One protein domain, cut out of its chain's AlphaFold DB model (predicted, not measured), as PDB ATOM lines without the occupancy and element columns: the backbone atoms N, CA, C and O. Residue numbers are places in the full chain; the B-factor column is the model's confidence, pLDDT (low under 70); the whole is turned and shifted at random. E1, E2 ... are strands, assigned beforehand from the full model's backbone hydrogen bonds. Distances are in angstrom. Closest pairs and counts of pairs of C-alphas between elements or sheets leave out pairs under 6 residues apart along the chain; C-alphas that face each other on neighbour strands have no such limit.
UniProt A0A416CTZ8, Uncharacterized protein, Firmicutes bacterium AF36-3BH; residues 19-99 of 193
ATOM      1  N   ILE A  19      18.631 -11.417  45.305       93.25
ATOM      2  CA  ILE A  19      18.193 -12.392  46.305       93.25
ATOM      3  C   ILE A  19      16.990 -11.804  47.029       93.25
ATOM      4  O   ILE A  19      17.029 -10.639  47.434       93.25
ATOM      5  N   ILE A  20      15.930 -12.592  47.154       94.88
ATOM      6  CA  ILE A  20      14.716 -12.196  47.862       94.88
ATOM      7  C   ILE A  20      15.008 -12.147  49.359       94.88
ATOM      8  O   ILE A  20      15.507 -13.114  49.931       94.88
ATOM      9  N   ASP A  21      14.677 -11.014  49.970       94.38
ATOM     10  CA  ASP A  21      14.707 -10.815  51.415       94.38
ATOM     11  C   ASP A  21      13.309 -11.044  51.997       94.38
ATOM     12  O   ASP A  21      13.090 -11.945  52.801       94.38
ATOM     13  N   GLU A  22      12.313 -10.314  51.497       94.25
ATOM     14  CA  GLU A  22      10.937 -10.421  51.977       94.25
ATOM     15  C   GLU A  22       9.940 -10.328  50.822       94.25
ATOM     16  O   GLU A  22      10.178  -9.674  49.802       94.25
ATOM     17  N   ILE A  23       8.792 -10.979  50.999       94.12
ATOM     18  CA  ILE A  23       7.617 -10.803  50.151       94.12
ATOM     19  C   ILE A  23       6.479 -10.371  51.049       94.12
ATOM     20  O   ILE A  23       6.075 -11.103  51.953       94.12
ATOM     21  N   CYS A  24       5.960  -9.177  50.800       93.44
ATOM     22  CA  CYS A  24       4.947  -8.583  51.652       93.44
ATOM     23  C   CYS A  24       3.836  -7.929  50.833       93.44
ATOM     24  O   CYS A  24       3.973  -7.624  49.647       93.44
ATOM     25  N   THR A  25       2.692  -7.735  51.479       93.69
ATOM     26  CA  THR A  25       1.597  -6.947  50.921       93.69
ATOM     27  C   THR A  25       1.866  -5.469  51.185       93.69
ATOM     28  O   THR A  25       2.082  -5.079  52.332       93.69
ATOM     29  N   ALA A  26       1.825  -4.644  50.141       93.62
ATOM     30  CA  ALA A  26       2.038  -3.201  50.236       93.62
ATOM     31  C   ALA A  26       1.034  -2.437  49.364       93.62
ATOM     32  O   ALA A  26       0.370  -3.023  48.512       93.62
ATOM     33  N   VAL A  27       0.923  -1.128  49.586       92.12
ATOM     34  CA  VAL A  27       0.093  -0.224  48.776       92.12
ATOM     35  C   VAL A  27       0.998   0.510  47.787       92.12
ATOM     36  O   VAL A  27       2.051   1.007  48.192       92.12
ATOM     37  N   ASN A  28       0.633   0.525  46.505       85.50
ATOM     38  CA  ASN A  28       1.396   1.202  45.453       85.50
ATOM     39  C   ASN A  28       1.058   2.707  45.367       85.50
ATOM     40  O   ASN A  28       0.298   3.234  46.176       85.50
ATOM     41  N   GLU A  29       1.639   3.412  44.392       84.06
ATOM     42  CA  GLU A  29       1.434   4.860  44.206       84.06
ATOM     43  C   GLU A  29      -0.007   5.244  43.813       84.06
ATOM     44  O   GLU A  29      -0.384   6.406  43.953       84.06
ATOM     45  N   ASP A  30      -0.817   4.271  43.387       86.75
ATOM     46  CA  ASP A  30      -2.214   4.429  42.972       86.75
ATOM     47  C   ASP A  30      -3.218   4.003  44.069       86.75
ATOM     48  O   ASP A  30      -4.399   3.796  43.791       86.75
ATOM     49  N   ASP A  31      -2.765   3.855  45.323       89.25
ATOM     50  CA  ASP A  31      -3.550   3.355  46.466       89.25
ATOM     51  C   ASP A  31      -4.073   1.906  46.307       89.25
ATOM     52  O   ASP A  31      -4.973   1.461  47.031       89.25
ATOM     53  N   GLU A  32      -3.488   1.116  45.401       87.94
ATOM     54  CA  GLU A  32      -3.855  -0.287  45.204       87.94
ATOM     55  C   GLU A  32      -2.996  -1.220  46.065       87.94
ATOM     56  O   GLU A  32      -1.770  -1.097  46.142       87.94
ATOM     57  N   VAL A  33      -3.641  -2.209  46.684       91.25
ATOM     58  CA  VAL A  33      -2.962  -3.265  47.444       91.25
ATOM     59  C   VAL A  33      -2.355  -4.279  46.475       91.25
ATOM     60  O   VAL A  33      -3.075  -4.889  45.689       91.25
ATOM     61  N   GLY A  34      -1.045  -4.503  46.569       91.00
ATOM     62  CA  GLY A  34      -0.300  -5.428  45.720       91.00
ATOM     63  C   GLY A  34       0.765  -6.220  46.474       91.00
ATOM     64  O   GLY A  34       0.951  -6.074  47.685       91.00
ATOM     65  N   THR A  35       1.475  -7.076  45.738       94.56
ATOM     66  CA  THR A  35       2.610  -7.845  46.271       94.56
ATOM     67  C   THR A  35       3.910  -7.101  45.993       94.56
ATOM     68  O   THR A  35       4.201  -6.774  44.843       94.56
ATOM     69  N   LEU A  36       4.690  -6.842  47.037       94.88
ATOM     70  CA  LEU A  36       6.003  -6.214  46.977       94.88
ATOM     71  C   LEU A  36       7.081  -7.273  47.220       94.88
ATOM     72  O   LEU A  36       7.023  -8.011  48.202       94.88
ATOM     73  N   ILE A  37       8.069  -7.321  46.331       95.94
ATOM     74  CA  ILE A  37       9.266  -8.149  46.474       95.94
ATOM     75  C   ILE A  37      10.387  -7.235  46.957       95.94
ATOM     76  O   ILE A  37      10.751  -6.279  46.267       95.94
ATOM     77  N   GLN A  38      10.922  -7.514  48.141       94.75
ATOM     78  CA  GLN A  38      12.074  -6.823  48.705       94.75
ATOM     79  C   GLN A  38      13.331  -7.663  48.503       94.75
ATOM     80  O   GLN A  38      13.315  -8.885  48.662       94.75
ATOM     81  N   PHE A  39      14.425  -7.002  48.142       93.56
ATOM     82  CA  PHE A  39      15.704  -7.641  47.875       93.56
ATOM     83  C   PHE A  39      16.734  -7.306  48.934       93.56
ATOM     84  O   PHE A  39      16.797  -6.184  49.451       93.56
ATOM     85  N   VAL A  40      17.636  -8.258  49.154       90.94
ATOM     86  CA  VAL A  40      18.802  -8.042  50.003       90.94
ATOM     87  C   VAL A  40      19.619  -6.881  49.422       90.94
ATOM     88  O   VAL A  40      20.011  -6.893  48.256       90.94
ATOM     89  N   GLY A  41      19.860  -5.848  50.232       84.81
ATOM     90  CA  GLY A  41      20.450  -4.577  49.787       84.81
ATOM     91  C   GLY A  41      19.458  -3.409  49.701       84.81
ATOM     92  O   GLY A  41      19.883  -2.282  49.449       84.81
ATOM     93  N   GLY A  42      18.170  -3.650  49.966       87.38
ATOM     94  CA  GLY A  42      17.167  -2.615  50.244       87.38
ATOM     95  C   GLY A  42      16.385  -2.101  49.035       87.38
ATOM     96  O   GLY A  42      15.583  -1.183  49.183       87.38
ATOM     97  N   GLN A  43      16.599  -2.659  47.841       90.00
ATOM     98  CA  GLN A  43      15.733  -2.387  46.691       90.00
ATOM     99  C   GLN A  43      14.435  -3.191  46.798       90.00
ATOM    100  O   GLN A  43      14.429  -4.294  47.337       90.00
ATOM    101  N   SER A  44      13.346  -2.667  46.241       92.88
ATOM    102  CA  SER A  44      12.056  -3.359  46.199       92.88
ATOM    103  C   SER A  44      11.306  -3.063  44.907       92.88
ATOM    104  O   SER A  44      11.448  -1.974  44.351       92.88
ATOM    105  N   VAL A  45      10.483  -4.007  44.454       93.69
ATOM    106  CA  VAL A  45       9.656  -3.878  43.244       93.69
ATOM    107  C   VAL A  45       8.279  -4.494  43.454       93.69
ATOM    108  O   VAL A  45       8.142  -5.505  44.144       93.69
ATOM    109  N   PHE A  46       7.252  -3.906  42.845       94.44
ATOM    110  CA  PHE A  46       5.913  -4.493  42.852       94.44
ATOM    111  C   PHE A  46       5.804  -5.606  41.816       94.44
ATOM    112  O   PHE A  46       6.311  -5.481  40.706       94.44
ATOM    113  N   ALA A  47       5.111  -6.683  42.158       93.88
ATOM    114  CA  ALA A  47       4.711  -7.716  41.217       93.88
ATOM    115  C   ALA A  47       3.469  -7.273  40.423       93.88
ATOM    116  O   ALA A  47       2.524  -6.746  41.007       93.88
ATOM    117  N   GLY A  48       3.468  -7.484  39.104       90.50
ATOM    118  CA  GLY A  48       2.287  -7.293  38.262       90.50
ATOM    119  C   GLY A  48       1.274  -8.436  38.394       90.50
ATOM    120  O   GLY A  48       1.617  -9.553  38.788       90.50
ATOM    121  N   ASP A  49       0.024  -8.178  38.006       84.94
ATOM    122  CA  ASP A  49      -1.078  -9.155  38.093       84.94
ATOM    123  C   ASP A  49      -0.932 -10.326  37.105       84.94
ATOM    124  O   ASP A  49      -1.560 -11.380  37.251       84.94
ATOM    125  N   HIS A  50      -0.119 -10.144  36.063       86.75
ATOM    126  CA  HIS A  50       0.039 -11.080  34.950       86.75
ATOM    127  C   HIS A  50       1.507 -11.413  34.683       86.75
ATOM    128  O   HIS A  50       1.956 -11.409  33.538       86.75
ATOM    129  N   ILE A  51       2.255 -11.736  35.741       89.56
ATOM    130  CA  ILE A  51       3.661 -12.123  35.597       89.56
ATOM    131  C   ILE A  51       3.807 -13.355  34.708       89.56
ATOM    132  O   ILE A  51       3.222 -14.414  34.952       89.56
ATOM    133  N   ILE A  52       4.660 -13.211  33.701       88.31
ATOM    134  CA  ILE A  52       5.092 -14.289  32.825       88.31
ATOM    135  C   ILE A  52       6.365 -14.905  33.404       88.31
ATOM    136  O   ILE A  52       7.368 -14.218  33.609       88.31
ATOM    137  N   TYR A  53       6.347 -16.220  33.611       84.12
ATOM    138  CA  TYR A  53       7.527 -16.970  34.027       84.12
ATOM    139  C   TYR A  53       8.300 -17.424  32.801       84.12
ATOM    140  O   TYR A  53       7.779 -18.152  31.955       84.12
ATOM    141  N   ASP A  54       9.546 -16.980  32.701       77.31
ATOM    142  CA  ASP A  54      10.412 -17.314  31.579       77.31
ATOM    143  C   ASP A  54      11.530 -18.254  32.026       77.31
ATOM    144  O   ASP A  54      12.438 -17.868  32.769       77.31
ATOM    145  N   GLN A  55      11.481 -19.485  31.522       69.44
ATOM    146  CA  GLN A  55      12.575 -20.443  31.605       69.44
ATOM    147  C   GLN A  55      13.138 -20.698  30.203       69.44
ATOM    148  O   GLN A  55      12.372 -20.931  29.264       69.44
ATOM    149  N   PRO A  56      14.468 -20.711  30.023       58.47
ATOM    150  CA  PRO A  56      15.054 -21.012  28.724       58.47
ATOM    151  C   PRO A  56      14.664 -22.409  28.236       58.47
ATOM    152  O   PRO A  56      14.802 -23.409  28.938       58.47
ATOM    153  N   THR A  57      14.201 -22.485  26.991       53.44
ATOM    154  CA  THR A  57      13.538 -23.659  26.401       53.44
ATOM    155  C   THR A  57      14.481 -24.805  26.004       53.44
ATOM    156  O   THR A  57      14.151 -25.610  25.131       53.44
ATOM    157  N   THR A  58      15.688 -24.897  26.562       55.38
ATOM    158  CA  THR A  58      16.634 -25.967  26.199       55.38
ATOM    159  C   THR A  58      16.262 -27.283  26.881       55.38
ATOM    160  O   THR A  58      15.477 -27.296  27.818       55.38
ATOM    161  N   ASN A  59      16.762 -28.425  26.405       51.34
ATOM    162  CA  ASN A  59      16.417 -29.748  26.940       51.34
ATOM    163  C   ASN A  59      17.569 -30.254  27.822       51.34
ATOM    164  O   ASN A  59      18.616 -30.647  27.298       51.34
ATOM    165  N   TRP A  60      17.417 -30.170  29.147       58.06
ATOM    166  CA  TRP A  60      18.431 -30.584  30.120       58.06
ATOM    167  C   TRP A  60      17.871 -31.653  31.040       58.06
ATOM    168  O   TRP A  60      16.815 -31.478  31.637       58.06
ATOM    169  N   LYS A  61      18.608 -32.756  31.147       52.34
ATOM    170  CA  LYS A  61      18.152 -33.971  31.819       52.34
ATOM    171  C   LYS A  61      18.129 -33.862  33.350       52.34
ATOM    172  O   LYS A  61      17.340 -34.559  33.971       52.34
ATOM    173  N   ASP A  62      18.943 -32.976  33.926       54.88
ATOM    174  CA  ASP A  62      19.189 -32.923  35.376       54.88
ATOM    175  C   ASP A  62      18.964 -31.518  35.977       54.88
ATOM    176  O   ASP A  62      19.525 -31.191  37.021       54.88
ATOM    177  N   ARG A  63      18.185 -30.652  35.309       67.25
ATOM    178  CA  ARG A  63      17.819 -29.337  35.863       67.25
ATOM    179  C   ARG A  63      16.555 -29.425  36.707       67.25
ATOM    180  O   ARG A  63      15.682 -30.242  36.416       67.25
ATOM    181  N   VAL A  64      16.420 -28.510  37.657       74.38
ATOM    182  CA  VAL A  64      15.124 -28.232  38.276       74.38
ATOM    183  C   VAL A  64      14.389 -27.203  37.422       74.38
ATOM    184  O   VAL A  64      14.980 -26.233  36.947       74.38
ATOM    185  N   ASP A  65      13.119 -27.477  37.144       77.44
ATOM    186  CA  ASP A  65      12.258 -26.618  36.343       77.44
ATOM    187  C   ASP A  65      11.391 -25.754  37.263       77.44
ATOM    188  O   ASP A  65      10.491 -26.254  37.935       77.44
ATOM    189  N   TYR A  66      11.662 -24.449  37.271       81.69
ATOM    190  CA  TYR A  66      10.912 -23.472  38.060       81.69
ATOM    191  C   TYR A  66       9.798 -22.769  37.270       81.69
ATOM    192  O   TYR A  66       9.266 -21.768  37.740       81.69
ATOM    193  N   SER A  67       9.439 -23.239  36.071       77.62
ATOM    194  CA  SER A  67       8.433 -22.583  35.214       77.62
ATOM    195  C   SER A  67       7.027 -22.514  35.821       77.62
ATOM    196  O   SER A  67       6.244 -21.652  35.435       77.62
ATOM    197  N   ASN A  68       6.712 -23.390  36.779       81.88
ATOM    198  CA  ASN A  68       5.415 -23.426  37.460       81.88
ATOM    199  C   ASN A  68       5.384 -22.642  38.783       81.88
ATOM    200  O   ASN A  68       4.347 -22.631  39.443       81.88
ATOM    201  N   ILE A  69       6.501 -22.035  39.193       86.75
ATOM    202  CA  ILE A  69       6.567 -21.223  40.412       86.75
ATOM    203  C   ILE A  69       5.809 -19.924  40.182       86.75
ATOM    204  O   ILE A  69       5.982 -19.295  39.143       86.75
ATOM    205  N   LYS A  70       5.005 -19.506  41.156       88.56
ATOM    206  CA  LYS A  70       4.357 -18.195  41.166       88.56
ATOM    207  C   LYS A  70       5.023 -17.241  42.158       88.56
ATOM    208  O   LYS A  70       5.810 -17.667  42.995       88.56
ATOM    209  N   VAL A  71       4.651 -15.957  42.127       90.12
ATOM    210  CA  VAL A  71       5.124 -14.948  43.093       90.12
ATOM    211  C   VAL A  71       4.792 -15.357  44.523       90.12
ATOM    212  O   VAL A  71       5.638 -15.229  45.396       90.12
ATOM    213  N   GLU A  72       3.597 -15.901  44.750       88.94
ATOM    214  CA  GLU A  72       3.163 -16.411  46.060       88.94
ATOM    215  C   GLU A  72       3.995 -17.602  46.566       88.94
ATOM    216  O   GLU A  72       4.022 -17.865  47.765       88.94
ATOM    217  N   ASP A  73       4.691 -18.303  45.666       91.31
ATOM    218  CA  ASP A  73       5.537 -19.445  46.002       91.31
ATOM    219  C   ASP A  73       6.996 -19.047  46.250       91.31
ATOM    220  O   ASP A  73       7.793 -19.910  46.633       91.31
ATOM    221  N   LEU A  74       7.383 -17.798  45.970       93.06
ATOM    222  CA  LEU A  74       8.737 -17.294  46.199       93.06
ATOM    223  C   LEU A  74       9.010 -17.165  47.708       93.06
ATOM    224  O   LEU A  74       8.099 -17.003  48.520       93.06
ATOM    225  N   LYS A  75      10.276 -17.281  48.097       92.31
ATOM    226  CA  LYS A  75      10.718 -17.347  49.494       92.31
ATOM    227  C   LYS A  75      11.982 -16.523  49.715       92.31
ATOM    228  O   LYS A  75      12.733 -16.259  48.778       92.31
ATOM    229  N   HIS A  76      12.229 -16.184  50.978       93.69
ATOM    230  CA  HIS A  76      13.514 -15.662  51.435       93.69
ATOM    231  C   HIS A  76      14.664 -16.546  50.924       93.69
ATOM    232  O   HIS A  76      14.595 -17.770  51.025       93.69
ATOM    233  N   GLY A  77      15.699 -15.940  50.343       92.56
ATOM    234  CA  GLY A  77      16.855 -16.650  49.786       92.56
ATOM    235  C   GLY A  77      16.713 -17.126  48.345       92.56
ATOM    236  O   GLY A  77      17.728 -17.471  47.736       92.56
ATOM    237  N   ASP A  78      15.515 -17.104  47.756       92.81
ATOM    238  CA  ASP A  78      15.376 -17.383  46.328       92.81
ATOM    239  C   ASP A  78      16.113 -16.318  45.505       92.81
ATOM    240  O   ASP A  78      16.093 -15.124  45.809       92.81
ATOM    241  N   ILE A  79      16.757 -16.758  44.429       90.69
ATOM    242  CA  ILE A  79      17.561 -15.911  43.550       90.69
ATOM    243  C   ILE A  79      16.825 -15.783  42.227       90.69
ATOM    244  O   ILE A  79      16.569 -16.787  41.556       90.69
ATOM    245  N   ILE A  80      16.500 -14.551  41.837       90.12
ATOM    246  CA  ILE A  80      15.682 -14.263  40.657       90.12
ATOM    247  C   ILE A  80      16.338 -13.236  39.731       90.12
ATOM    248  O   ILE A  80      17.175 -12.438  40.141       90.12
ATOM    249  N   GLU A  81      15.899 -13.234  38.478       88.31
ATOM    250  CA  GLU A  81      16.054 -12.147  37.511       88.31
ATOM    251  C   GLU A  81      14.659 -11.722  37.050       88.31
ATOM    252  O   GLU A  81      13.756 -12.555  36.953       88.31
ATOM    253  N   TYR A  82      14.456 -10.447  36.737       89.69
ATOM    254  CA  TYR A  82      13.135  -9.971  36.332       89.69
ATOM    255  C   TYR A  82      13.211  -8.794  35.359       89.69
ATOM    256  O   TYR A  82      14.272  -8.223  35.122       89.69
ATOM    257  N   THR A  83      12.081  -8.437  34.756       89.81
ATOM    258  CA  THR A  83      11.930  -7.219  33.951       89.81
ATOM    259  C   THR A  83      10.730  -6.445  34.446       89.81
ATOM    260  O   THR A  83       9.698  -7.062  34.733       89.81
ATOM    261  N   THR A  84      10.820  -5.121  34.456       88.50
ATOM    262  CA  THR A  84       9.685  -4.273  34.810       88.50
ATOM    263  C   THR A  84       9.050  -3.608  33.590       88.50
ATOM    264  O   THR A  84       9.713  -3.322  32.593       88.50
ATOM    265  N   SER A  85       7.749  -3.354  33.677       87.38
ATOM    266  CA  SER A  85       7.019  -2.409  32.836       87.38
ATOM    267  C   SER A  85       6.113  -1.590  33.744       87.38
ATOM    268  O   SER A  85       5.478  -2.162  34.627       87.38
ATOM    269  N   ASN A  86       6.076  -0.267  33.559       86.62
ATOM    270  CA  ASN A  86       5.342   0.646  34.446       86.62
ATOM    271  C   ASN A  86       5.655   0.379  35.934       86.62
ATOM    272  O   ASN A  86       4.749   0.216  36.744       86.62
ATOM    273  N   ASP A  87       6.943   0.212  36.254       85.12
ATOM    274  CA  ASP A  87       7.466  -0.030  37.609       85.12
ATOM    275  C   ASP A  87       6.985  -1.317  38.314       85.12
ATOM    276  O   ASP A  87       7.332  -1.569  39.470       85.12
ATOM    277  N   LYS A  88       6.274  -2.196  37.597       89.69
ATOM    278  CA  LYS A  88       5.847  -3.522  38.063       89.69
ATOM    279  C   LYS A  88       6.615  -4.625  37.344       89.69
ATOM    280  O   LYS A  88       6.935  -4.505  36.164       89.69
ATOM    281  N   VAL A  89       6.922  -5.714  38.041       91.81
ATOM    282  CA  VAL A  89       7.506  -6.924  37.455       91.81
ATOM    283  C   VAL A  89       6.479  -7.568  36.533       91.81
ATOM    284  O   VAL A  89       5.411  -7.959  36.987       91.81
ATOM    285  N   GLU A  90       6.832  -7.718  35.260       90.62
ATOM    286  CA  GLU A  90       5.984  -8.342  34.229       90.62
ATOM    287  C   GLU A  90       6.546  -9.683  33.746       90.62
ATOM    288  O   GLU A  90       5.813 -10.567  33.308       90.62
ATOM    289  N   MET A  91       7.866  -9.860  33.831       89.69
ATOM    290  CA  MET A  91       8.522 -11.132  33.543       89.69
ATOM    291  C   MET A  91       9.456 -11.480  34.687       89.69
ATOM    292  O   MET A  91      10.265 -10.645  35.098       89.69
ATOM    293  N   LEU A  92       9.364 -12.716  35.165       88.81
ATOM    294  CA  LEU A  92      10.181 -13.231  36.254       88.81
ATOM    295  C   LEU A  92      10.860 -14.531  35.835       88.81
ATOM    296  O   LEU A  92      10.275 -15.402  35.190       88.81
ATOM    297  N   ARG A  93      12.114 -14.671  36.244       86.56
ATOM    298  CA  ARG A  93      12.904 -15.880  36.099       86.56
ATOM    299  C   ARG A  93      13.482 -16.251  37.452       86.56
ATOM    300  O   ARG A  93      14.259 -15.502  38.032       86.56
ATOM    301  N   VAL A  94      13.156 -17.448  37.915       87.25
ATOM    302  CA  VAL A  94      13.814 -18.041  39.078       87.25
ATOM    303  C   VAL A  94      15.110 -18.696  38.620       87.25
ATOM    304  O   VAL A  94      15.100 -19.537  37.718       87.25
ATOM    305  N   ILE A  95      16.218 -18.285  39.231       82.94
ATOM    306  CA  ILE A  95      17.556 -18.810  38.966       82.94
ATOM    307  C   ILE A  95      17.844 -19.969  39.911       82.94
ATOM    308  O   ILE A  95      18.134 -21.070  39.455       82.94
ATOM    309  N   VAL A  96      17.729 -19.732  41.218       85.50
ATOM    310  CA  VAL A  96      17.956 -20.730  42.269       85.50
ATOM    311  C   VAL A  96      16.845 -20.596  43.288       85.50
ATOM    312  O   VAL A  96      16.555 -19.486  43.729       85.50
ATOM    313  N   ARG A  97      16.243 -21.714  43.677       88.38
ATOM    314  CA  ARG A  97      15.382 -21.771  44.852       88.38
ATOM    315  C   ARG A  97      16.225 -22.117  46.073       88.38
ATOM    316  O   ARG A  97      17.142 -22.930  45.973       88.38
ATOM    317  N   VAL A  98      15.920 -21.510  47.213       86.00
ATOM    318  CA  VAL A  98      16.699 -21.710  48.441       86.00
ATOM    319  C   VAL A  98      16.669 -23.170  48.922       86.00
ATOM    320  O   VAL A  98      17.697 -23.744  49.267       86.00
ATOM    321  N   ASP A  99      15.511 -23.825  48.813       83.81
ATOM    322  CA  ASP A  99      15.302 -25.240  49.183       83.81
ATOM    323  C   ASP A  99      16.107 -26.223  48.314       83.81
ATOM    324  O   ASP A  99      16.257 -27.408  48.604       83.81
TER     325      ASP A  99
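Overview. This is residues 19 to 99 of the 193 residues of an uncharacterized protein of Firmicutes bacterium AF36-3BH (UniProt A0A416CTZ8). One strongly twisted sheet of five strands is folded back on itself into two leaves, E1 with E2 and E5 with E4, with E3 as the hinge; at the open side the beginnings of E1 and E4 meet, at Ile 19 and Ile 79. A long loop between E3 and E4 makes one end of the longest axis, where residues 57 to 63 stick out, and the turn of the hairpin E1 and E2 makes the other end. The printed part has 81 residues with no named helix and five named strands, E1 to E5 along the chain, in the sheet order E1, E2, E3, E5, E4, which is mixed. The class is all strand, and the whole is compact, with a radius of gyration of the C-alphas of 13.1 A and spans of 45 by 22 by 18 A.

Arrangement. The hinge E3, residues 44 to 53, bends by 101 degrees at residue 50, and its pairing is staggered: residues 44 to 46 pair with E2, residues 33 to 39, and residues 46 to 53 with E5, residues 88 to 96. E2 and E3 are antiparallel and form a hairpin, with N 37 and O 45 within hydrogen-bond range at 2.8 A. E3 and E5 are parallel, with N 89 and O 46 at 2.7 A. E1, residues 19 to 27, forms an antiparallel hairpin with E2, at 158 degrees between directions, with N 36 and O 24 at 2.8 A. E1, E2 and E3 make a meander, each strand the antiparallel neighbour of the one before. E4, residues 79 to 85, forms an antiparallel hairpin with E5 at 163 degrees, with N 93 and O 81 at 2.8 A. The leaves of this folded sheet face each other with 15 pairs of C-alphas within 11 A. The edge strands E1 and E4 have 4 pairs within 8 A, the closest those of Ile 19 and Ile 79, 4.5 A. E1 and E5 are apart, as are E2 and E5.

Along the chain. E1 runs 21.9 A from C-alpha 19 at (18.193, -12.392, 46.305) and bends by 61 degrees at residue 24. E2 is 19.2 A long. E3, the longest strand by residues, is 18.8 A from first to last C-alpha. E4 is 20.2 A long. E5 is 21.5 A long, bends by 69 degrees at residue 91 and ends with C-alpha 96 at (17.956, -20.730, 42.269).

Size, cuts and confidence. The two C-alphas farthest apart, those of Asp 31 and Lys 61, are 45.6 A apart. The printed part has no cut. The link from E3 to E4, residues 54 to 78, is long; the other three links are tight. The mean pLDDT of the printed part is 85.6, and residues 55 to 63 are under 70.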